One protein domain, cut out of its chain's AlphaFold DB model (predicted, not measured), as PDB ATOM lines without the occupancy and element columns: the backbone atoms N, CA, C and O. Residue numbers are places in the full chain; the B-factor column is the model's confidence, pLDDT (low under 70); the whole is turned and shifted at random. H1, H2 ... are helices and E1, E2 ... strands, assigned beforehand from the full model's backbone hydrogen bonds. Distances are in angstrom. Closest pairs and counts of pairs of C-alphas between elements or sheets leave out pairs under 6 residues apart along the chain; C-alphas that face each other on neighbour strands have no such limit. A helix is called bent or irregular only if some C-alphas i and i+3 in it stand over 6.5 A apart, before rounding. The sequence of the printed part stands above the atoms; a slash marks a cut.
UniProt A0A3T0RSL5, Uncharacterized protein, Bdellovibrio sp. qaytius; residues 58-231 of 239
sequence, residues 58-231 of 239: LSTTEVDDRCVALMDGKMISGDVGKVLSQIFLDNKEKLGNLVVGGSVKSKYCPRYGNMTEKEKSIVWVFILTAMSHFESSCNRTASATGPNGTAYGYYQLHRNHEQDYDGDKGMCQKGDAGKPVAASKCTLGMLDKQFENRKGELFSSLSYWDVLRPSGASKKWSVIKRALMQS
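Overview. This is residues 58 to 231 of the 239 residues of an uncharacterized protein of Bdellovibrio sp. qaytius (UniProt A0A3T0RSL5). A long helix, H6, runs through the middle of a rounded, mostly helical body, with H2 and H8 on its two sides and long H7 crossing it on a third. The short helices H3, H4 and H5 sit toward the beginning of H6, and a small hairpin, E1 and E2, lies out past its last residue. The printed part has 174 residues, with helices H1 to H6, then E1 and E2, then H7 and H8; the two strands form an antiparallel sheet, E1 - E2. The whole is compact, with a radius of gyration of the C-alphas of 14.5 A and spans of 41 by 38 by 33 A.

Arrangement. H1, residues 65 to 69, only just touches H2, residues 79 to 90, of which 79 to 81 alone take part, with 3 pairs of C-alphas within 8 A; the closest C-alphas, of Ala 69 and Val 80, are 5.4 A apart. H2 touches residues 117 to 125 of H6, residues 117 to 136, at a steep tilt of 48 degrees, opposite ways; the closest C-alphas, of Ser 85 and Ser 121, are 5.0 A apart. H3, residues 96 to 100, touches residues 191 to 196 of H7, residues 180 to 197, the closest C-alphas being those of Asn 97 and Asp 192, 5.6 A. H4, residues 102 to 108, and H5, residues 110 to 114, touch only at the corner, with C-alphas 105 and 112 closest at 5.1 A. E1, residues 143 to 146, and E2, residues 149 to 152, form a hairpin, with N 144 and O 151 3.0 A apart, within hydrogen-bond range. H7 is close to H6 but not clearly touching, about perpendicular at 76 degrees, with C-alphas 128 and 184 closest at 7.6 A. H8, residues 220 to 230, touches residues 127 to 134 of H6, opposite ways at a shallow tilt of 32 degrees, only just short of steep; C-alphas 130 and 224 are closest at 6.3 A. Every O i to N i+4 pair is within hydrogen-bond range in H2, H3, H4, H6, H7 and H8; H1 and H5 have 0 of 1 each, and 1 of 2 O i to N i+3 pairs each.

Along the chain. H1 begins at C-alpha 65, (126.973, 140.488, 103.960). H6 measures 27.9 A, H7 25.4 A, H2 16.6 A and H8 15.5 A from first to last C-alpha. H1 and H5 are irregular: C-alphas 66 and 69 are 7.3 A apart, C-alphas 110 and 113 7.1 A. H8 ends at C-alpha 230, (110.277, 132.049, 96.079).

Size, cuts and confidence. The two C-alphas farthest apart, of Asn 114 and Pro 147, are 42.5 A apart. The printed part has no cut. The links from E2 to H7, 27 residues, and from H7 to H8, 22 residues, are long. Residues 58 to 64 have pLDDT under 70; the mean of the printed part is 93.6.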
ATOM      1  N   LEU A  58     116.338 134.299 103.645       62.59
ATOM      2  CA  LEU A  58     116.364 132.974 104.263       62.59
ATOM      3  C   LEU A  58     115.535 133.040 105.562       62.59
ATOM      4  O   LEU A  58     116.059 133.074 106.671       62.59
ATOM      5  N   SER A  59     114.201 133.063 105.422       56.69
ATOM      6  CA  SER A  59     113.222 133.289 106.507       56.69
ATOM      7  C   SER A  59     113.230 134.728 107.054       56.69
ATOM      8  O   SER A  59     112.985 135.663 106.300       56.69
ATOM      9  N   THR A  60     113.442 134.919 108.360       49.16
ATOM     10  CA  THR A  60     113.580 136.231 109.018       49.16
ATOM     11  C   THR A  60     115.024 136.721 108.996       49.16
ATOM     12  O   THR A  60     115.296 137.832 109.436       49.16
ATOM     13  N   THR A  61     115.945 135.877 108.534       52.56
ATOM     14  CA  THR A  61     117.372 136.158 108.501       52.56
ATOM     15  C   THR A  61     117.716 136.671 107.113       52.56
ATOM     16  O   THR A  61     117.522 135.976 106.109       52.56
ATOM     17  N   GLU A  62     118.187 137.911 107.050       62.09
ATOM     18  CA  GLU A  62     118.816 138.424 105.840       62.09
ATOM     19  C   GLU A  62     120.106 137.638 105.595       62.09
ATOM     20  O   GLU A  62     120.813 137.262 106.537       62.09
ATOM     21  N   VAL A  63     120.371 137.314 104.331       65.19
ATOM     22  CA  VAL A  63     121.646 136.710 103.948       65.19
ATOM     23  C   VAL A  63     122.732 137.703 104.332       65.19
ATOM     24  O   VAL A  63     122.798 138.789 103.770       65.19
ATOM     25  N   ASP A  64     123.515 137.331 105.339       65.12
ATOM     26  CA  ASP A  64     124.586 138.149 105.899       65.12
ATOM     27  C   ASP A  64     125.528 138.643 104.789       65.12
ATOM     28  O   ASP A  64     125.893 137.862 103.904       65.12
ATOM     29  N   ASP A  65     125.972 139.901 104.866       71.31
ATOM     30  CA  ASP A  65     126.973 140.488 103.960       71.31
ATOM     31  C   ASP A  65     128.245 139.628 103.855       71.31
ATOM     32  O   ASP A  65     128.976 139.684 102.870       71.31
ATOM     33  N   ARG A  66     128.512 138.747 104.826       82.94
ATOM     34  CA  ARG A  66     129.586 137.744 104.753       82.94
ATOM     35  C   ARG A  66     129.444 136.755 103.590       82.94
ATOM     36  O   ARG A  66     130.442 136.170 103.174       82.94
ATOM     37  N   CYS A  67     128.249 136.568 103.034       91.94
ATOM     38  CA  CYS A  67     128.006 135.664 101.907       91.94
ATOM     39  C   CYS A  67     128.315 136.273 100.534       91.94
ATOM     40  O   CYS A  67     128.331 135.527  99.553       91.94
ATOM     41  N   VAL A  68     128.633 137.572 100.444       92.69
ATOM     42  CA  VAL A  68     128.833 138.291  99.167       92.69
ATOM     43  C   VAL A  68     129.921 137.697  98.278       92.69
ATOM     44  O   VAL A  68     129.891 137.906  97.076       92.69
ATOM     45  N   ALA A  69     130.869 136.932  98.831       94.88
ATOM     46  CA  ALA A  69     131.855 136.213  98.027       94.88
ATOM     47  C   ALA A  69     131.212 135.121  97.150       94.88
ATOM     48  O   ALA A  69     131.710 134.839  96.061       94.88
ATOM     49  N   LEU A  70     130.124 134.500  97.616       95.44
ATOM     50  CA  LEU A  70     129.346 133.506  96.877       95.44
ATOM     51  C   LEU A  70     128.206 134.186  96.118       95.44
ATOM     52  O   LEU A  70     128.207 134.189  94.890       95.44
ATOM     53  N   MET A  71     127.266 134.788  96.839       93.19
ATOM     54  CA  MET A  71     126.124 135.496  96.271       93.19
ATOM     55  C   MET A  71     125.597 136.504  97.289       93.19
ATOM     56  O   MET A  71     125.453 136.176  98.469       93.19
ATOM     57  N   ASP A  72     125.328 137.726  96.840       87.56
ATOM     58  CA  ASP A  72     124.772 138.775  97.692       87.56
ATOM     59  C   ASP A  72     123.256 138.615  97.907       87.56
ATOM     60  O   ASP A  72     122.607 137.719  97.354       87.56
ATOM     61  N   GLY A  73     122.671 139.501  98.719       81.12
ATOM     62  CA  GLY A  73     121.233 139.495  98.988       81.12
ATOM     63  C   GLY A  73     120.373 139.658  97.731       81.12
ATOM     64  O   GLY A  73     119.270 139.126  97.695       81.12
ATOM     65  N   LYS A  74     120.882 140.309  96.678       80.88
ATOM     66  CA  LYS A  74     120.202 140.561  95.396       80.88
ATOM     67  C   LYS A  74     120.429 139.446  94.367       80.88
ATOM     68  O   LYS A  74     120.173 139.636  93.183       80.88
ATOM     69  N   MET A  75     120.903 138.279  94.808       83.38
ATOM     70  CA  MET A  75     121.189 137.120  93.954       83.38
ATOM     71  C   MET A  75     122.318 137.337  92.939       83.38
ATOM     72  O   MET A  75     122.428 136.597  91.959       83.38
ATOM     73  N   ILE A  76     123.188 138.315  93.170       85.94
ATOM     74  CA  ILE A  76     124.340 138.566  92.311       85.94
ATOM     75  C   ILE A  76     125.505 137.721  92.809       85.94
ATOM     76  O   ILE A  76     125.919 137.824  93.963       85.94
ATOM     77  N   SER A  77     126.060 136.895  91.925       90.50
ATOM     78  CA  SER A  77     127.236 136.084  92.237       90.50
ATOM     79  C   SER A  77     128.457 136.958  92.538       90.50
ATOM     80  O   SER A  77     128.862 137.783  91.713       90.50
ATOM     81  N   GLY A  78     129.091 136.714  93.684       91.75
ATOM     82  CA  GLY A  78     130.409 137.253  94.014       91.75
ATOM     83  C   GLY A  78     131.538 136.534  93.287       91.75
ATOM     84  O   GLY A  78     131.302 135.662  92.453       91.75
ATOM     85  N   ASP A  79     132.785 136.853  93.625       94.38
ATOM     86  CA  ASP A  79     133.954 136.292  92.933       94.38
ATOM     87  C   ASP A  79     134.033 134.761  93.033       94.38
ATOM     88  O   ASP A  79     134.264 134.080  92.034       94.38
ATOM     89  N   VAL A  80     133.761 134.188  94.211       96.00
ATOM     90  CA  VAL A  80     133.710 132.727  94.382       96.00
ATOM     91  C   VAL A  80     132.501 132.149  93.652       96.00
ATOM     92  O   VAL A  80     132.632 131.109  93.016       96.00
ATOM     93  N   GLY A  81     131.344 132.816  93.690       96.56
ATOM     94  CA  GLY A  81     130.142 132.379  92.972       96.56
ATOM     95  C   GLY A  81     130.306 132.369  91.452       96.56
ATOM     96  O   GLY A  81     129.869 131.428  90.793       96.56
ATOM     97  N   LYS A  82     130.983 133.370  90.883       95.81
ATOM     98  CA  LYS A  82     131.308 133.439  89.449       95.81
ATOM     99  C   LYS A  82     132.231 132.294  89.041       95.81
ATOM    100  O   LYS A  82     131.924 131.576  88.093       95.81
ATOM    101  N   VAL A  83     133.306 132.069  89.799       95.19
ATOM    102  CA  VAL A  83     134.222 130.942  89.559       95.19
ATOM    103  C   VAL A  83     133.495 129.606  89.713       95.19
ATOM    104  O   VAL A  83     133.679 128.709  88.901       95.19
ATOM    105  N   LEU A  84     132.627 129.473  90.715       97.00
ATOM    106  CA  LEU A  84     131.819 128.275  90.930       97.00
ATOM    107  C   LEU A  84     130.855 128.008  89.767       97.00
ATOM    108  O   LEU A  84     130.724 126.869  89.325       97.00
ATOM    109  N   SER A  85     130.208 129.054  89.253       97.06
ATOM    110  CA  SER A  85     129.372 128.966  88.059       97.06
ATOM    111  C   SER A  85     130.181 128.474  86.861       97.06
ATOM    112  O   SER A  85     129.723 127.590  86.145       97.06
ATOM    113  N   GLN A  86     131.396 128.993  86.666       96.38
ATOM    114  CA  GLN A  86     132.271 128.533  85.588       96.38
ATOM    115  C   GLN A  86     132.678 127.067  85.775       96.38
ATOM    116  O   GLN A  86     132.545 126.273  84.854       96.38
ATOM    117  N   ILE A  87     133.063 126.673  86.993       97.44
ATOM    118  CA  ILE A  87     133.378 125.279  87.338       97.44
ATOM    119  C   ILE A  87     132.212 124.347  86.997       97.44
ATOM    120  O   ILE A  87     132.444 123.257  86.476       97.44
ATOM    121  N   PHE A  88     130.974 124.753  87.288       98.12
ATOM    122  CA  PHE A  88     129.788 123.976  86.935       98.12
ATOM    123  C   PHE A  88     129.686 123.763  85.419       98.12
ATOM    124  O   PHE A  88     129.478 122.635  84.977       98.12
ATOM    125  N   LEU A  89     129.860 124.830  84.634       97.56
ATOM    126  CA  LEU A  89     129.791 124.785  83.170       97.56
ATOM    127  C   LEU A  89     130.907 123.912  82.579       97.56
ATOM    128  O   LEU A  89     130.625 123.023  81.776       97.56
ATOM    129  N   ASP A  90     132.142 124.093  83.051       97.44
ATOM    130  CA  ASP A  90     133.325 123.353  82.593       97.44
ATOM    131  C   ASP A  90     133.266 121.857  82.941       97.44
ATOM    132  O   ASP A  90     133.964 121.046  82.340       97.44
ATOM    133  N   ASN A  91     132.452 121.473  83.930       97.81
ATOM    134  CA  ASN A  91     132.357 120.099  84.432       97.81
ATOM    135  C   ASN A  91     130.951 119.503  84.288       97.81
ATOM    136  O   ASN A  91     130.629 118.523  84.961       97.81
ATOM    137  N   LYS A  92     130.107 120.054  83.409       96.50
ATOM    138  CA  LYS A  92     128.702 119.638  83.264       96.50
ATOM    139  C   LYS A  92     128.505 118.147  82.979       96.50
ATOM    140  O   LYS A  92     127.533 117.563  83.444       96.50
ATOM    141  N   GLU A  93     129.444 117.519  82.272       96.12
ATOM    142  CA  GLU A  93     129.411 116.080  81.982       96.12
ATOM    143  C   GLU A  93     129.595 115.240  83.253       96.12
ATOM    144  O   GLU A  93     128.896 114.250  83.458       96.12
ATOM    145  N   LYS A  94     130.481 115.678  84.157       96.12
ATOM    146  CA  LYS A  94     130.683 115.044  85.470       96.12
ATOM    147  C   LYS A  94     129.537 115.343  86.436       96.12
ATOM    148  O   LYS A  94     129.245 114.526  87.306       96.12
ATOM    149  N   LEU A  95     128.894 116.499  86.270       97.75
ATOM    150  CA  LEU A  95     127.788 117.009  87.084       97.75
ATOM    151  C   LEU A  95     126.407 116.727  86.461       97.75
ATOM    152  O   LEU A  95     125.462 117.503  86.634       97.75
ATOM    153  N   GLY A  96     126.278 115.632  85.704       97.69
ATOM    154  CA  GLY A  96     125.071 115.329  84.935       97.69
ATOM    155  C   GLY A  96     123.791 115.269  85.777       97.69
ATOM    156  O   GLY A  96     122.733 115.712  85.319       97.69
ATOM    157  N   ASN A  97     123.863 114.809  87.033       98.25
ATOM    158  CA  ASN A  97     122.685 114.760  87.901       98.25
ATOM    159  C   ASN A  97     122.234 116.165  88.303       98.25
ATOM    160  O   ASN A  97     121.030 116.452  88.311       98.25
ATOM    161  N   LEU A  98     123.184 117.058  88.585       98.19
ATOM    162  CA  LEU A  98     122.882 118.462  88.852       98.19
ATOM    163  C   LEU A  98     122.329 119.154  87.602       98.19
ATOM    164  O   LEU A  98     121.337 119.870  87.705       98.19
ATOM    165  N   VAL A  99     122.874 118.896  86.408       98.25
ATOM    166  CA  VAL A  99     122.365 119.457  85.135       98.25
ATOM    167  C   VAL A  99     120.908 119.052  84.867       98.25
ATOM    168  O   VAL A  99     120.106 119.877  84.405       98.25
ATOM    169  N   VAL A 100     120.537 117.807  85.186       98.06
ATOM    170  CA  VAL A 100     119.151 117.307  85.095       98.06
ATOM    171  C   VAL A 100     118.265 117.901  86.196       98.06
ATOM    172  O   VAL A 100     117.092 118.202  85.957       98.06
ATOM    173  N   GLY A 101     118.821 118.103  87.391       97.12
ATOM    174  CA  GLY A 101     118.210 118.843  88.494       97.12
ATOM    175  C   GLY A 101     117.235 118.058  89.366       97.12
ATOM    176  O   GLY A 101     116.803 118.590  90.381       97.12
ATOM    177  N   GLY A 102     116.875 116.815  89.026       97.38
ATOM    178  CA  GLY A 102     116.050 115.935  89.873       97.38
ATOM    179  C   GLY A 102     114.859 116.638  90.552       97.38
ATOM    180  O   GLY A 102     114.015 117.249  89.896       97.38
ATOM    181  N   SER A 103     114.814 116.581  91.882       98.00
ATOM    182  CA  SER A 103     113.807 117.240  92.728       98.00
ATOM    183  C   SER A 103     113.855 118.772  92.703       98.00
ATOM    184  O   SER A 103     112.818 119.398  92.908       98.00
ATOM    185  N   VAL A 104     115.001 119.398  92.399       97.81
ATOM    186  CA  VAL A 104     115.052 120.849  92.134       97.81
ATOM    187  C   VAL A 104     114.149 121.160  90.952       97.81
ATOM    188  O   VAL A 104     113.246 121.977  91.092       97.81
ATOM    189  N   LYS A 105     114.293 120.430  89.843       97.19
ATOM    190  CA  LYS A 105     113.429 120.584  88.666       97.19
ATOM    191  C   LYS A 105     111.966 120.254  88.954       97.19
ATOM    192  O   LYS A 105     111.086 121.005  88.550       97.19
ATOM    193  N   SER A 106     111.690 119.127  89.607       95.88
ATOM    194  CA  SER A 106     110.315 118.624  89.717       95.88
ATOM    195  C   SER A 106     109.510 119.194  90.885       95.88
ATOM    196  O   SER A 106     108.284 119.127  90.843       95.88
ATOM    197  N   LYS A 107     110.154 119.743  91.926       96.19
ATOM    198  CA  LYS A 107     109.467 120.174  93.159       96.19
ATOM    199  C   LYS A 107     109.756 121.609  93.583       96.19
ATOM    200  O   LYS A 107     108.885 122.227  94.189       96.19
ATOM    201  N   TYR A 108     110.967 122.118  93.349       95.56
ATOM    202  CA  TYR A 108     111.420 123.354  94.005       95.56
ATOM    203  C   TYR A 108     111.655 124.521  93.045       95.56
ATOM    204  O   TYR A 108     111.614 125.669  93.471       95.56
ATOM    205  N   CYS A 109     111.872 124.242  91.762       96.25
ATOM    206  CA  CYS A 109     112.218 125.223  90.746       96.25
ATOM    207  C   CYS A 109     111.538 124.878  89.408       96.25
ATOM    208  O   CYS A 109     112.154 124.241  88.550       96.25
ATOM    209  N   PRO A 110     110.271 125.287  89.198       93.25
ATOM    210  CA  PRO A 110     109.490 124.898  88.019       93.25
ATOM    211  C   PRO A 110     110.138 125.273  86.677       93.25
ATOM    212  O   PRO A 110     110.017 124.533  85.702       93.25
ATOM    213  N   ARG A 111     110.870 126.396  86.623       94.56
ATOM    214  CA  ARG A 111     111.586 126.844  85.415       94.56
ATOM    215  C   ARG A 111     112.850 126.031  85.112       94.56
ATOM    216  O   ARG A 111     113.303 126.056  83.974       94.56
ATOM    217  N   TYR A 112     113.404 125.281  86.068       97.25
ATOM    218  CA  TYR A 112     114.722 124.642  85.932       97.25
ATOM    219  C   TYR A 112     114.863 123.767  84.680       97.25
ATOM    220  O   TYR A 112     115.916 123.733  84.047       97.25
ATOM    221  N   GLY A 113     113.790 123.067  84.292       96.50
ATOM    222  CA  GLY A 113     113.780 122.228  83.092       96.50
ATOM    223  C   GLY A 113     114.019 122.993  81.788       96.50
ATOM    224  O   GLY A 113     114.546 122.402  80.851       96.50
ATOM    225  N   ASN A 114     113.679 124.282  81.767       95.06
ATOM    226  CA  ASN A 114     113.760 125.171  80.610       95.06
ATOM    227  C   ASN A 114     114.899 126.198  80.735       95.06
ATOM    228  O   ASN A 114     115.038 127.056  79.871       95.06
ATOM    229  N   MET A 115     115.684 126.138  81.814       92.62
ATOM    230  CA  MET A 115     116.843 127.003  82.018       92.62
ATOM    231  C   MET A 115     118.010 126.581  81.129       92.62
ATOM    232  O   MET A 115     118.289 125.388  80.965       92.62
ATOM    233  N   THR A 116     118.752 127.570  80.645       95.38
ATOM    234  CA  THR A 116     120.093 127.381  80.086       95.38
ATOM    235  C   THR A 116     121.047 126.810  81.140       95.38
ATOM    236  O   THR A 116     120.822 126.933  82.345       95.38
ATOM    237  N   GLU A 117     122.156 126.202  80.715       95.62
ATOM    238  CA  GLU A 117     123.179 125.701  81.649       95.62
ATOM    239  C   GLU A 117     123.738 126.818  82.546       95.62
ATOM    240  O   GLU A 117     123.997 126.584  83.726       95.62
ATOM    241  N   LYS A 118     123.836 128.044  82.015       94.81
ATOM    242  CA  LYS A 118     124.255 129.243  82.755       94.81
ATOM    243  C   LYS A 118     123.234 129.673  83.811       94.81
ATOM    244  O   LYS A 118     123.608 130.066  84.905       94.81
ATOM    245  N   GLU A 119     121.937 129.592  83.536       93.88
ATOM    246  CA  GLU A 119     120.924 129.861  84.569       93.88
ATOM    247  C   GLU A 119     120.925 128.768  85.647       93.88
ATOM    248  O   GLU A 119     120.830 129.064  86.840       93.88
ATOM    249  N   LYS A 120     121.097 127.501  85.248       97.50
ATOM    250  CA  LYS A 120     121.211 126.375  86.188       97.50
ATOM    251  C   LYS A 120     122.421 126.520  87.105       97.50
ATOM    252  O   LYS A 120     122.300 126.244  88.297       97.50
ATOM    253  N   SER A 121     123.566 126.970  86.588       97.31
ATOM    254  CA  SER A 121     124.753 127.196  87.417       97.31
ATOM    255  C   SER A 121     124.485 128.252  88.493       97.31
ATOM    256  O   SER A 121     124.854 128.038  89.645       97.31
ATOM    257  N   ILE A 122     123.756 129.329  88.176       95.88
ATOM    258  CA  ILE A 122     123.359 130.348  89.164       95.88
ATOM    259  C   ILE A 122     122.412 129.763  90.225       95.88
ATOM    260  O   ILE A 122     122.583 130.051  91.410       95.88
ATOM    261  N   VAL A 123     121.472 128.883  89.853       96.56
ATOM    262  CA  VAL A 123     120.631 128.162  90.834       96.56
ATOM    263  C   VAL A 123     121.484 127.342  91.808       96.56
ATOM    264  O   VAL A 123     121.209 127.326  93.009       96.56
ATOM    265  N   TRP A 124     122.544 126.688  91.334       98.25
ATOM    266  CA  TRP A 124     123.449 125.952  92.220       98.25
ATOM    267  C   TRP A 124     124.302 126.869  93.094       98.25
ATOM    268  O   TRP A 124     124.442 126.582  94.280       98.25
ATOM    269  N   VAL A 125     124.801 127.996  92.573       97.38
ATOM    270  CA  VAL A 125     125.486 129.014  93.394       97.38
ATOM    271  C   VAL A 125     124.566 129.501  94.517       97.38
ATOM    272  O   VAL A 125     124.997 129.603  95.666       97.38
ATOM    273  N   PHE A 126     123.287 129.732  94.221       95.81
ATOM    274  CA  PHE A 126     122.285 130.105  95.216       95.81
ATOM    275  C   PHE A 126     122.102 129.030  96.300       95.81
ATOM    276  O   PHE A 126     122.167 129.334  97.491       95.81
ATOM    277  N   ILE A 127     121.923 127.762  95.905       97.56
ATOM    278  CA  ILE A 127     121.778 126.643  96.852       97.56
ATOM    279  C   ILE A 127     123.017 126.533  97.749       97.56
ATOM    280  O   ILE A 127     122.876 126.431  98.969       97.56
ATOM    281  N   LEU A 128     124.222 126.611  97.175       98.31
ATOM    282  CA  LEU A 128     125.475 126.573  97.933       98.31
ATOM    283  C   LEU A 128     125.607 127.783  98.867       98.31
ATOM    284  O   LEU A 128     126.029 127.625 100.010       98.31
ATOM    285  N   THR A 129     125.181 128.973  98.444       96.88
ATOM    286  CA  THR A 129     125.168 130.162  99.311       96.88
ATOM    287  C   THR A 129     124.263 129.948 100.520       96.88
ATOM    288  O   THR A 129     124.689 130.162 101.656       96.88
ATOM    289  N   ALA A 130     123.047 129.443 100.304       95.62
ATOM    290  CA  ALA A 130     122.116 129.141 101.387       95.62
ATOM    291  C   ALA A 130     122.661 128.058 102.336       95.62
ATOM    292  O   ALA A 130     122.545 128.190 103.554       95.62
ATOM    293  N   MET A 131     123.306 127.016 101.802       97.38
ATOM    294  CA  MET A 131     123.996 126.009 102.616       97.38
ATOM    295  C   MET A 131     125.114 126.645 103.452       97.38
ATOM    296  O   MET A 131     125.137 126.466 104.665       97.38
ATOM    297  N   SER A 132     125.990 127.436 102.833       97.12
ATOM    298  CA  SER A 132     127.117 128.103 103.497       97.12
ATOM    299  C   SER A 132     126.667 129.042 104.618       97.12
ATOM    300  O   SER A 132     127.236 129.040 105.713       97.12
ATOM    301  N   HIS A 133     125.585 129.793 104.395       94.69
ATOM    302  CA  HIS A 133     124.968 130.637 105.416       94.69
ATOM    303  C   HIS A 133     124.574 129.821 106.653       94.69
ATOM    304  O   HIS A 133     124.867 130.199 107.787       94.69
ATOM    305  N   PHE A 134     123.943 128.669 106.447       94.75
ATOM    306  CA  PHE A 134     123.462 127.842 107.545       94.75
ATOM    307  C   PHE A 134     124.521 126.955 108.201       94.75
ATOM    308  O   PHE A 134     124.341 126.593 109.367       94.75
ATOM    309  N   GLU A 135     125.567 126.576 107.472       95.44
ATOM    310  CA  GLU A 135     126.662 125.734 107.964       95.44
ATOM    311  C   GLU A 135     127.722 126.557 108.706       95.44
ATOM    312  O   GLU A 135     128.232 126.131 109.738       95.44
ATOM    313  N   SER A 136     128.038 127.760 108.220       96.00
ATOM    314  CA  SER A 136     129.166 128.553 108.731       96.00
ATOM    315  C   SER A 136     128.888 130.046 108.877       96.00
ATOM    316  O   SER A 136     129.812 130.802 109.178       96.00
ATOM    317  N   SER A 137     127.660 130.509 108.618       94.12
ATOM    318  CA  SER A 137     127.379 131.941 108.422       94.12
ATOM    319  C   SER A 137     128.282 132.555 107.347       94.12
ATOM    320  O   SER A 137     128.772 133.672 107.499       94.12
ATOM    321  N   CYS A 138     128.550 131.785 106.284       94.94
ATOM    322  CA  CYS A 138     129.475 132.143 105.212       94.94
ATOM    323  C   CYS A 138     130.890 132.496 105.696       94.94
ATOM    324  O   CYS A 138     131.589 133.302 105.086       94.94
ATOM    325  N   ASN A 139     131.355 131.880 106.786       95.19
ATOM    326  CA  ASN A 139     132.710 132.071 107.286       95.19
ATOM    327  C   ASN A 139     133.656 130.986 106.746       95.19
ATOM    328  O   ASN A 139     133.594 129.819 107.133       95.19
ATOM    329  N   ARG A 140     134.609 131.395 105.897       95.50
ATOM    330  CA  ARG A 140     135.595 130.496 105.268       95.50
ATOM    331  C   ARG A 140     136.564 129.819 106.242       95.50
ATOM    332  O   ARG A 140     137.244 128.880 105.844       95.50
ATOM    333  N   THR A 141     136.665 130.303 107.479       97.06
ATOM    334  CA  THR A 141     137.533 129.733 108.520       97.06
ATOM    335  C   THR A 141     136.752 129.143 109.691       97.06
ATOM    336  O   THR A 141     137.371 128.740 110.676       97.06
ATOM    337  N   ALA A 142     135.416 129.071 109.606       97.62
ATOM    338  CA  ALA A 142     134.607 128.424 110.633       97.62
ATOM    339  C   ALA A 142     135.027 126.966 110.809       97.62
ATOM    340  O   ALA A 142     135.260 126.255 109.830       97.62
ATOM    341  N   SER A 143     135.084 126.509 112.053       97.69
ATOM    342  CA  SER A 143     135.452 125.139 112.375       97.69
ATOM    343  C   SER A 143     134.620 124.608 113.527       97.69
ATOM    344  O   SER A 143     134.424 125.319 114.513       97.69
ATOM    345  N   ALA A 144     134.223 123.346 113.439       97.00
ATOM    346  CA  ALA A 144     133.568 122.629 114.523       97.00
ATOM    347  C   ALA A 144     134.174 121.230 114.676       97.00
ATOM    348  O   ALA A 144     134.423 120.531 113.693       97.00
ATOM    349  N   THR A 145     134.417 120.808 115.914       96.25
ATOM    350  CA  THR A 145     134.873 119.446 116.214       96.25
ATOM    351  C   THR A 145     133.665 118.545 116.431       96.25
ATOM    352  O   THR A 145     132.779 118.869 117.219       96.25
ATOM    353  N   GLY A 146     133.638 117.408 115.740       87.69
ATOM    354  CA  GLY A 146     132.620 116.377 115.884       87.69
ATOM    355  C   GLY A 146     133.231 114.981 116.049       87.69
ATOM    356  O   GLY A 146     134.453 114.824 116.005       87.69
ATOM    357  N   PRO A 147     132.392 113.943 116.205       86.88
ATOM    358  CA  PRO A 147     132.852 112.569 116.432       86.88
ATOM    359  C   PRO A 147     133.759 112.012 115.324       86.88
ATOM    360  O   PRO A 147     134.595 111.157 115.589       86.88
ATOM    361  N   ASN A 148     133.615 112.520 114.096       86.75
ATOM    362  CA  ASN A 148     134.336 112.051 112.908       86.75
ATOM    363  C   ASN A 148     135.458 113.011 112.466       86.75
ATOM    364  O   ASN A 148     135.878 112.984 111.312       86.75
ATOM    365  N   GLY A 149     135.923 113.892 113.358       93.62
ATOM    366  CA  GLY A 149     136.998 114.846 113.082       93.62
ATOM    367  C   GLY A 149     136.536 116.302 113.089       93.62
ATOM    368  O   GLY A 149     135.638 116.687 113.833       93.62
ATOM    369  N   THR A 150     137.199 117.146 112.298       97.44
ATOM    370  CA  THR A 150     136.924 118.592 112.256       97.44
ATOM    371  C   THR A 150     136.182 118.957 110.979       97.44
ATOM    372  O   THR A 150     136.703 118.749 109.886       97.44
ATOM    373  N   ALA A 151     134.999 119.541 111.121       97.44
ATOM    374  CA  ALA A 151     134.297 120.232 110.052       97.44
ATOM    375  C   ALA A 151     134.906 121.629 109.850       97.44
ATOM    376  O   ALA A 151     135.258 122.290 110.832       97.44
ATOM    377  N   TYR A 152     135.086 122.068 108.602       98.38
ATOM    378  CA  TYR A 152     135.786 123.321 108.304       98.38
ATOM    379  C   TYR A 152     135.218 124.077 107.092       98.38
ATOM    380  O   TYR A 152     134.753 123.485 106.116       98.38
ATOM    381  N   GLY A 153     135.310 125.405 107.151       97.88
ATOM    382  CA  GLY A 153     135.020 126.329 106.059       97.88
ATOM    383  C   GLY A 153     133.535 126.524 105.771       97.88
ATOM    384  O   GLY A 153     132.675 126.225 106.602       97.88
ATOM    385  N   TYR A 154     133.241 127.031 104.569       97.62
ATOM    386  CA  TYR A 154     131.891 127.436 104.154       97.62
ATOM    387  C   TYR A 154     130.834 126.359 104.380       97.62
ATOM    388  O   TYR A 154     129.784 126.631 104.953       97.62
ATOM    389  N   TYR A 155     131.140 125.134 103.962       98.12
ATOM    390  CA  TYR A 155     130.189 124.024 103.931       98.12
ATOM    391  C   TYR A 155     130.449 122.995 105.028       98.12
ATOM    392  O   TYR A 155     129.933 121.883 104.934       98.12
ATOM    393  N   GLN A 156     131.284 123.346 106.017       97.81
ATOM    394  CA  GLN A 156     131.628 122.474 107.142       97.81
ATOM    395  C   GLN A 156     132.077 121.070 106.680       97.81
ATOM    396  O   GLN A 156     131.673 120.051 107.232       97.81
ATOM    397  N   LEU A 157     132.934 121.019 105.650       97.50
ATOM    398  CA  LEU A 157     133.465 119.765 105.105       97.50
ATOM    399  C   LEU A 157     134.428 119.109 106.104       97.50
ATOM    400  O   LEU A 157     135.144 119.807 106.825       97.50
ATOM    401  N   HIS A 158     134.488 117.775 106.116       96.75
ATOM    402  CA  HIS A 158     135.438 117.029 106.944       96.75
ATOM    403  C   HIS A 158     136.870 117.308 106.482       96.75
ATOM    404  O   HIS A 158     137.326 116.817 105.448       96.75
ATOM    405  N   ARG A 159     137.586 118.102 107.277       96.88
ATOM    406  CA  ARG A 159     138.931 118.568 106.968       96.88
ATOM    407  C   ARG A 159     139.883 117.390 106.790       96.88
ATOM    408  O   ARG A 159     140.009 116.563 107.692       96.88
ATOM    409  N   ASN A 160     140.619 117.389 105.681       96.44
ATOM    410  CA  ASN A 160     141.573 116.350 105.266       96.44
ATOM    411  C   ASN A 160     140.958 114.994 104.864       96.44
ATOM    412  O   ASN A 160     141.706 114.035 104.660       96.44
ATOM    413  N   HIS A 161     139.635 114.924 104.753       96.50
ATOM    414  CA  HIS A 161     138.877 113.745 104.335       96.50
ATOM    415  C   HIS A 161     137.908 114.069 103.194       96.50
ATOM    416  O   HIS A 161     137.017 113.289 102.890       96.50
ATOM    417  N   GLU A 162     138.044 115.234 102.562       96.44
ATOM    418  CA  GLU A 162     137.091 115.735 101.573       96.44
ATOM    419  C   GLU A 162     136.963 114.786 100.369       96.44
ATOM    420  O   GLU A 162     135.856 114.542  99.897       96.44
ATOM    421  N   GLN A 163     138.080 114.197  99.926       96.25
ATOM    422  CA  GLN A 163     138.139 113.240  98.812       96.25
ATOM    423  C   GLN A 163     137.380 111.927  99.056       96.25
ATOM    424  O   GLN A 163     137.181 111.151  98.129       96.25
ATOM    425  N   ASP A 164     136.974 111.653 100.297       95.50
ATOM    426  CA  ASP A 164     136.297 110.404 100.643       95.50
ATOM    427  C   ASP A 164     134.784 110.469 100.315       95.50
ATOM    428  O   ASP A 164     134.084 109.459 100.417       95.50
ATOM    429  N   TYR A 165     134.254 111.644  99.930       92.44
ATOM    430  CA  TYR A 165     132.806 111.904  99.880       92.44
ATOM    431  C   TYR A 165     132.215 112.226  98.501       92.44
ATOM    432  O   TYR A 165     130.994 112.140  98.347       92.44
ATOM    433  N   ASP A 166     133.012 112.592  97.496       90.56
ATOM    434  CA  ASP A 166     132.513 112.856  96.136       90.56
ATOM    435  C   ASP A 166     132.516 111.618  95.231       90.56
ATOM    436  O   ASP A 166     132.048 111.683  94.095       90.56
ATOM    437  N   GLY A 167     132.983 110.474  95.734       91.38
ATOM    438  CA  GLY A 167     132.997 109.215  94.999       91.38
ATOM    439  C   GLY A 167     133.887 109.293  93.760       91.38
ATOM    440  O   GLY A 167     135.088 109.517  93.852       91.38
ATOM    441  N   ASP A 168     133.300 109.082  92.589       90.38
ATOM    442  CA  ASP A 168     133.983 109.041  91.296       90.38
ATOM    443  C   ASP A 168     134.016 110.397  90.567       90.38
ATOM    444  O   ASP A 168     134.506 110.487  89.441       90.38
ATOM    445  N   LYS A 169     133.525 111.480  91.190       92.12
ATOM    446  CA  LYS A 169     133.468 112.806  90.546       92.12
ATOM    447  C   LYS A 169     134.844 113.465  90.416       92.12
ATOM    448  O   LYS A 169     135.053 114.254  89.489       92.12
ATOM    449  N   GLY A 170     135.786 113.151  91.311       94.19
ATOM    450  CA  GLY A 170     137.153 113.690  91.282       94.19
ATOM    451  C   GLY A 170     137.209 115.215  91.433       94.19
ATOM    452  O   GLY A 170     138.058 115.881  90.837       94.19
ATOM    453  N   MET A 171     136.261 115.781  92.177       96.75
ATOM    454  CA  MET A 171     136.114 117.207  92.461       96.75
ATOM    455  C   MET A 171     136.622 117.592  93.853       96.75
ATOM    456  O   MET A 171     136.827 118.780  94.099       96.75
ATOM    457  N   CYS A 172     136.853 116.624  94.735       97.81
ATOM    458  CA  CYS A 172     137.401 116.842  96.064       97.81
ATOM    459  C   CYS A 172     138.868 116.416  96.156       97.81
ATOM    460  O   CYS A 172     139.283 115.378  95.639       97.81
ATOM    461  N   GLN A 173     139.663 117.220  96.856       97.69
ATOM    462  CA  GLN A 173     141.023 116.896  97.262       97.69
ATOM    463  C   GLN A 173     141.203 117.130  98.759       97.69
ATOM    464  O   GLN A 173     140.548 117.975  99.373       97.69
ATOM    465  N   LYS A 174     142.160 116.407  99.338       97.44
ATOM    466  CA  LYS A 174     142.553 116.571 100.735       97.44
ATOM    467  C   LYS A 174     142.913 118.029 101.036       97.44
ATOM    468  O   LYS A 174     143.821 118.597 100.425       97.44
ATOM    469  N   GLY A 175     142.248 118.609 102.032       96.50
ATOM    470  CA  GLY A 175     142.482 119.980 102.487       96.50
ATOM    471  C   GLY A 175     141.725 121.048 101.693       96.50
ATOM    472  O   GLY A 175     142.007 122.240 101.856       96.50
ATOM    473  N   ASP A 176     140.768 120.655 100.851       97.88
ATOM    474  CA  ASP A 176     139.911 121.595 100.129       97.88
ATOM    475  C   ASP A 176     138.981 122.387 101.050       97.88
ATOM    476  O   ASP A 176     138.648 123.521 100.705       97.88
ATOM    477  N   ALA A 177     138.631 121.880 102.242       97.12
ATOM    478  CA  ALA A 177     137.692 122.545 103.152       97.12
ATOM    479  C   ALA A 177     138.088 123.991 103.500       97.12
ATOM    480  O   ALA A 177     137.224 124.840 103.702       97.12
ATOM    481  N   GLY A 178     139.392 124.293 103.550       96.38
ATOM    482  CA  GLY A 178     139.905 125.631 103.867       96.38
ATOM    483  C   GLY A 178     140.084 126.570 102.674       96.38
ATOM    484  O   GLY A 178     140.510 127.710 102.855       96.38
ATOM    485  N   LYS A 179     139.789 126.117 101.454       97.75
ATOM    486  CA  LYS A 179     139.982 126.882 100.218       97.75
ATOM    487  C   LYS A 179     138.610 127.186  99.610       97.75
ATOM    488  O   LYS A 179     138.024 126.286  99.023       97.75
ATOM    489  N   PRO A 180     138.098 128.429  99.670       96.88
ATOM    490  CA  PRO A 180     136.737 128.777  99.240       96.88
ATOM    491  C   PRO A 180     136.287 128.179  97.898       96.88
ATOM    492  O   PRO A 180     135.229 127.556  97.813       96.88
ATOM    493  N   VAL A 181     137.109 128.330  96.857       97.94
ATOM    494  CA  VAL A 181     136.814 127.811  95.513       97.94
ATOM    495  C   VAL A 181     136.866 126.283  95.483       97.94
ATOM    496  O   VAL A 181     135.954 125.652  94.953       97.94
ATOM    497  N   ALA A 182     137.891 125.672  96.084       98.00
ATOM    498  CA  ALA A 182     138.047 124.220  96.072       98.00
ATOM    499  C   ALA A 182     136.972 123.518  96.922       98.00
ATOM    500  O   ALA A 182     136.367 122.560  96.457       98.00
ATOM    501  N   ALA A 183     136.634 124.059  98.096       98.31
ATOM    502  CA  ALA A 183     135.517 123.599  98.919       98.31
ATOM    503  C   ALA A 183     134.183 123.666  98.161       98.31
ATOM    504  O   ALA A 183     133.373 122.746  98.252       98.31
ATOM    505  N   SER A 184     133.955 124.735  97.389       98.19
ATOM    506  CA  SER A 184     132.729 124.891  96.593       98.19
ATOM    507  C   SER A 184     132.671 123.886  95.438       98.19
ATOM    508  O   SER A 184     131.641 123.247  95.232       98.19
ATOM    509  N   LYS A 185     133.796 123.676  94.742       98.19
ATOM    510  CA  LYS A 185     133.957 122.630  93.719       98.19
ATOM    511  C   LYS A 185     133.682 121.235  94.291       98.19
ATOM    512  O   LYS A 185     132.887 120.489  93.730       98.19
ATOM    513  N   CYS A 186     134.299 120.917  95.425       98.44
ATOM    514  CA  CYS A 186     134.113 119.654  96.129       98.44
ATOM    515  C   CYS A 186     132.644 119.450  96.538       98.44
ATOM    516  O   CYS A 186     132.059 118.401  96.281       98.44
ATOM    517  N   THR A 187     132.001 120.498  97.061       98.44
ATOM    518  CA  THR A 187     130.577 120.482  97.433       98.44
ATOM    519  C   THR A 187     129.663 120.192  96.238       98.44
ATOM    520  O   THR A 187     128.707 119.434  96.395       98.44
ATOM    521  N   LEU A 188     129.957 120.715  95.038       98.44
ATOM    522  CA  LEU A 188     129.215 120.346  93.821       98.44
ATOM    523  C   LEU A 188     129.349 118.854  93.497       98.44
ATOM    524  O   LEU A 188     128.336 118.201  93.258       98.44
ATOM    525  N   GLY A 189     130.564 118.302  93.530       98.19
ATOM    526  CA  GLY A 189     130.783 116.871  93.287       98.19
ATOM    527  C   GLY A 189     130.043 115.991  94.298       98.19
ATOM    528  O   GLY A 189     129.321 115.068  93.924       98.19
ATOM    529  N   MET A 190     130.135 116.336  95.583       98.38
ATOM    530  CA  MET A 190     129.411 115.657  96.659       98.38
ATOM    531  C   MET A 190     127.884 115.748  96.497       98.38
ATOM    532  O   MET A 190     127.183 114.764  96.736       98.38
ATOM    533  N   LEU A 191     127.344 116.896  96.067       98.25
ATOM    534  CA  LEU A 191     125.912 117.042  95.779       98.25
ATOM    535  C   LEU A 191     125.483 116.224  94.561       98.25
ATOM    536  O   LEU A 191     124.427 115.595  94.611       98.25
ATOM    537  N   ASP A 192     126.281 116.186  93.493       98.31
ATOM    538  CA  ASP A 192     125.982 115.347  92.327       98.31
ATOM    539  C   ASP A 192     125.931 113.868  92.728       98.31
ATOM    540  O   ASP A 192     124.960 113.169  92.426       98.31
ATOM    541  N   LYS A 193     126.914 113.420  93.523       97.56
ATOM    542  CA  LYS A 193     126.937 112.060  94.066       97.56
ATOM    543  C   LYS A 193     125.770 111.790  95.013       97.56
ATOM    544  O   LYS A 193     125.212 110.693  95.028       97.56
ATOM    545  N   GLN A 194     125.349 112.784  95.794       96.94
ATOM    546  CA  GLN A 194     124.136 112.674  96.595       96.94
ATOM    547  C   GLN A 194     122.905 112.481  95.705       96.94
ATOM    548  O   GLN A 194     122.093 111.608  95.999       96.94
ATOM    549  N   PHE A 195     122.749 113.251  94.629       97.00
ATOM    550  CA  PHE A 195     121.617 113.091  93.715       97.00
ATOM    551  C   PHE A 195     121.577 111.685  93.122       97.00
ATOM    552  O   PHE A 195     120.517 111.060  93.126       97.00
ATOM    553  N   GLU A 196     122.723 111.162  92.702       96.50
ATOM    554  CA  GLU A 196     122.866 109.782  92.239       96.50
ATOM    555  C   GLU A 196     122.380 108.783  93.308       96.50
ATOM    556  O   GLU A 196     121.436 108.019  93.092       96.50
ATOM    557  N   ASN A 197     122.928 108.871  94.522       96.75
ATOM    558  CA  ASN A 197     122.624 107.960  95.630       96.75
ATOM    559  C   ASN A 197     121.196 108.094  96.182       96.75
ATOM    560  O   ASN A 197     120.706 107.204  96.887       96.75
ATOM    561  N   ARG A 198     120.539 109.234  95.943       96.38
ATOM    562  CA  ARG A 198     119.230 109.593  96.511       96.38
ATOM    563  C   ARG A 198     118.152 109.767  95.444       96.38
ATOM    564  O   ARG A 198     117.134 110.392  95.726       96.38
ATOM    565  N   LYS A 199     118.344 109.208  94.243       96.31
ATOM    566  CA  LYS A 199     117.357 109.225  93.145       96.31
ATOM    567  C   LYS A 199     116.883 110.644  92.787       96.31
ATOM    568  O   LYS A 199     115.706 110.877  92.526       96.31
ATOM    569  N   GLY A 200     117.807 111.601  92.806       97.12
ATOM    570  CA  GLY A 200     117.574 113.002  92.461       97.12
ATOM    571  C   GLY A 200     117.012 113.876  93.588       97.12
ATOM    572  O   GLY A 200     116.598 115.007  93.324       97.12
ATOM    573  N   GLU A 201     116.955 113.405  94.835       98.12
ATOM    574  CA  GLU A 201     116.465 114.213  95.959       98.12
ATOM    575  C   GLU A 201     117.549 115.152  96.529       98.12
ATOM    576  O   GLU A 201     118.582 114.703  97.029       98.12
ATOM    577  N   LEU A 202     117.277 116.466  96.518       97.69
ATOM    578  CA  LEU A 202     118.115 117.491  97.153       97.69
ATOM    579  C   LEU A 202     118.030 117.392  98.675       97.69
ATOM    580  O   LEU A 202     119.049 117.395  99.363       97.69
ATOM    581  N   PHE A 203     116.803 117.298  99.193       97.81
ATOM    582  CA  PHE A 203     116.547 117.178 100.621       97.81
ATOM    583  C   PHE A 203     116.320 115.713 100.974       97.81
ATOM    584  O   PHE A 203     115.316 115.115 100.589       97.81
ATOM    585  N   SER A 204     117.252 115.131 101.721       96.75
ATOM    586  CA  SER A 204     117.238 113.716 102.092       96.75
ATOM    587  C   SER A 204     117.659 113.554 103.545       96.75
ATOM    588  O   SER A 204     118.597 114.209 103.986       96.75
ATOM    589  N   SER A 205     117.012 112.653 104.290       96.00
ATOM    590  CA  SER A 205     117.423 112.304 105.662       96.00
ATOM    591  C   SER A 205     118.848 111.745 105.730       96.00
ATOM    592  O   SER A 205     119.477 111.795 106.781       96.00
ATOM    593  N   LEU A 206     119.359 111.256 104.598       95.25
ATOM    594  CA  LEU A 206     120.694 110.694 104.438       95.25
ATOM    595  C   LEU A 206     121.655 111.647 103.705       95.25
ATOM    596  O   LEU A 206     122.632 111.187 103.105       95.25
ATOM    597  N   SER A 207     121.345 112.948 103.668       96.31
ATOM    598  CA  SER A 207     122.258 113.962 103.135       96.31
ATOM    599  C   SER A 207     123.519 114.056 103.994       96.31
ATOM    600  O   SER A 207     123.451 113.843 105.206       96.31
ATOM    601  N   TYR A 208     124.659 114.390 103.388       95.31
ATOM    602  CA  TYR A 208     125.878 114.702 104.136       95.31
ATOM    603  C   TYR A 208     125.638 115.872 105.107       95.31
ATOM    604  O   TYR A 208     125.917 115.752 106.298       95.31
ATOM    605  N   TRP A 209     125.014 116.943 104.614       96.00
ATOM    606  CA  TRP A 209     124.758 118.173 105.362       96.00
ATOM    607  C   TRP A 209     123.448 118.113 106.145       96.00
ATOM    608  O   TRP A 209     122.388 117.849 105.569       96.00
ATOM    609  N   ASP A 210     123.482 118.431 107.444       95.19
ATOM    610  CA  ASP A 210     122.263 118.490 108.269       95.19
ATOM    611  C   ASP A 210     121.276 119.539 107.743       95.19
ATOM    612  O   ASP A 210     120.061 119.331 107.778       95.19
ATOM    613  N   VAL A 211     121.784 120.630 107.156       96.12
ATOM    614  CA  VAL A 211     120.946 121.715 106.622       96.12
ATOM    615  C   VAL A 211     120.056 121.267 105.461       96.12
ATOM    616  O   VAL A 211     119.063 121.931 105.172       96.12
ATOM    617  N   LEU A 212     120.359 120.127 104.832       97.56
ATOM    618  CA  LEU A 212     119.549 119.519 103.776       97.56
ATOM    619  C   LEU A 212     118.691 118.338 104.267       97.56
ATOM    620  O   LEU A 212     117.953 117.757 103.470       97.56
ATOM    621  N   ARG A 213     118.737 117.968 105.555       97.44
ATOM    622  CA  ARG A 213     117.973 116.835 106.104       97.44
ATOM    623  C   ARG A 213     116.570 117.260 106.550       97.44
ATOM    624  O   ARG A 213     116.444 118.030 107.502       97.44
ATOM    625  N   PRO A 214     115.485 116.684 105.986       95.81
ATOM    626  CA  PRO A 214     114.121 116.951 106.448       95.81
ATOM    627  C   PRO A 214     113.879 116.631 107.933       95.81
ATOM    628  O   PRO A 214     113.132 117.317 108.646       95.81
ATOM    629  N   SER A 215     114.548 115.582 108.408       92.38
ATOM    630  CA  SER A 215     114.525 115.111 109.792       92.38
ATOM    631  C   SER A 215     115.480 115.866 110.721       92.38
ATOM    632  O   SER A 215     115.420 115.627 111.922       92.38
ATOM    633  N   GLY A 216     116.315 116.778 110.209       87.94
ATOM    634  CA  GLY A 216     117.241 117.566 111.024       87.94
ATOM    635  C   GLY A 216     116.499 118.413 112.061       87.94
ATOM    636  O   GLY A 216     115.437 118.980 111.771       87.94
ATOM    637  N   ALA A 217     117.052 118.500 113.273       86.00
ATOM    638  CA  ALA A 217     116.442 119.220 114.395       86.00
ATOM    639  C   ALA A 217     116.243 120.711 114.080       86.00
ATOM    640  O   ALA A 217     115.245 121.311 114.466       86.00
ATOM    641  N   SER A 218     117.167 121.281 113.308       85.50
ATOM    642  CA  SER A 218     117.188 122.693 112.936       85.50
ATOM    643  C   SER A 218     116.147 123.083 111.877       85.50
ATOM    644  O   SER A 218     115.900 124.268 111.672       85.50
ATOM    645  N   LYS A 219     115.552 122.107 111.166       91.12
ATOM    646  CA  LYS A 219     114.585 122.308 110.064       91.12
ATOM    647  C   LYS A 219     115.028 123.311 108.983       91.12
ATOM    648  O   LYS A 219     114.196 123.768 108.196       91.12
ATOM    649  N   LYS A 220     116.335 123.589 108.877       93.69
ATOM    650  CA  LYS A 220     116.938 124.547 107.930       93.69
ATOM    651  C   LYS A 220     116.597 124.233 106.471       93.69
ATOM    652  O   LYS A 220     116.344 125.147 105.691       93.69
ATOM    653  N   TRP A 221     116.451 122.951 106.130       95.12
ATOM    654  CA  TRP A 221     116.022 122.493 104.803       95.12
ATOM    655  C   TRP A 221     114.724 123.168 104.335       95.12
ATOM    656  O   TRP A 221     114.576 123.481 103.157       95.12
ATOM    657  N   SER A 222     113.779 123.417 105.251       94.50
ATOM    658  CA  SER A 222     112.479 124.004 104.920       94.50
ATOM    659  C   SER A 222     112.607 125.481 104.548       94.50
ATOM    660  O   SER A 222     111.856 125.967 103.700       94.50
ATOM    661  N   VAL A 223     113.599 126.168 105.124       92.31
ATOM    662  CA  VAL A 223     113.945 127.552 104.798       92.31
ATOM    663  C   VAL A 223     114.634 127.613 103.439       92.31
ATOM    664  O   VAL A 223     114.190 128.376 102.586       92.31
ATOM    665  N   ILE A 224     115.635 126.757 103.195       94.31
ATOM    666  CA  ILE A 224     116.309 126.661 101.886       94.31
ATOM    667  C   ILE A 224     115.290 126.334 100.787       94.31
ATOM    668  O   ILE A 224     115.254 127.001  99.756       94.31
ATOM    669  N   LYS A 225     114.408 125.354 101.026       95.00
ATOM    670  CA  LYS A 225     113.315 124.997 100.113       95.00
ATOM    671  C   LYS A 225     112.448 126.208  99.780       95.00
ATOM    672  O   LYS A 225     112.181 126.458  98.608       95.00
ATOM    673  N   ARG A 226     111.982 126.935 100.800       92.25
ATOM    674  CA  ARG A 226     111.108 128.099 100.613       92.25
ATOM    675  C   ARG A 226     111.812 129.193  99.815       92.25
ATOM    676  O   ARG A 226     111.224 129.692  98.864       92.25
ATOM    677  N   ALA A 227     113.059 129.506 100.160       90.25
ATOM    678  CA  ALA A 227     113.849 130.514  99.464       90.25
ATOM    679  C   ALA A 227     114.069 130.152  97.991       90.25
ATOM    680  O   ALA A 227     113.887 130.995  97.120       90.25
ATOM    681  N   LEU A 228     114.364 128.882  97.694       91.75
ATOM    682  CA  LEU A 228     114.487 128.404  96.320       91.75
ATOM    683  C   LEU A 228     113.171 128.577  95.549       91.75
ATOM    684  O   LEU A 228     113.174 129.160  94.469       91.75
ATOM    685  N   MET A 229     112.046 128.155  96.132       91.56
ATOM    686  CA  MET A 229     110.718 128.254  95.507       91.56
ATOM    687  C   MET A 229     110.235 129.697  95.289       91.56
ATOM    688  O   MET A 229     109.447 129.937  94.377       91.56
ATOM    689  N   GLN A 230     110.667 130.634  96.134       88.25
ATOM    690  CA  GLN A 230     110.277 132.049  96.079       88.25
ATOM    691  C   GLN A 230     111.278 132.930  95.320       88.25
ATOM    692  O   GLN A 230     111.002 134.102  95.094       88.25
ATOM    693  N   SER A 231     112.435 132.388  94.937       86.12
ATOM    694  CA  SER A 231     113.449 133.144  94.206       86.12
ATOM    695  C   SER A 231     112.973 133.546  92.809       86.12
ATOM    696  O   SER A 231     112.315 132.761  92.124       86.12
TER     697      SER A 231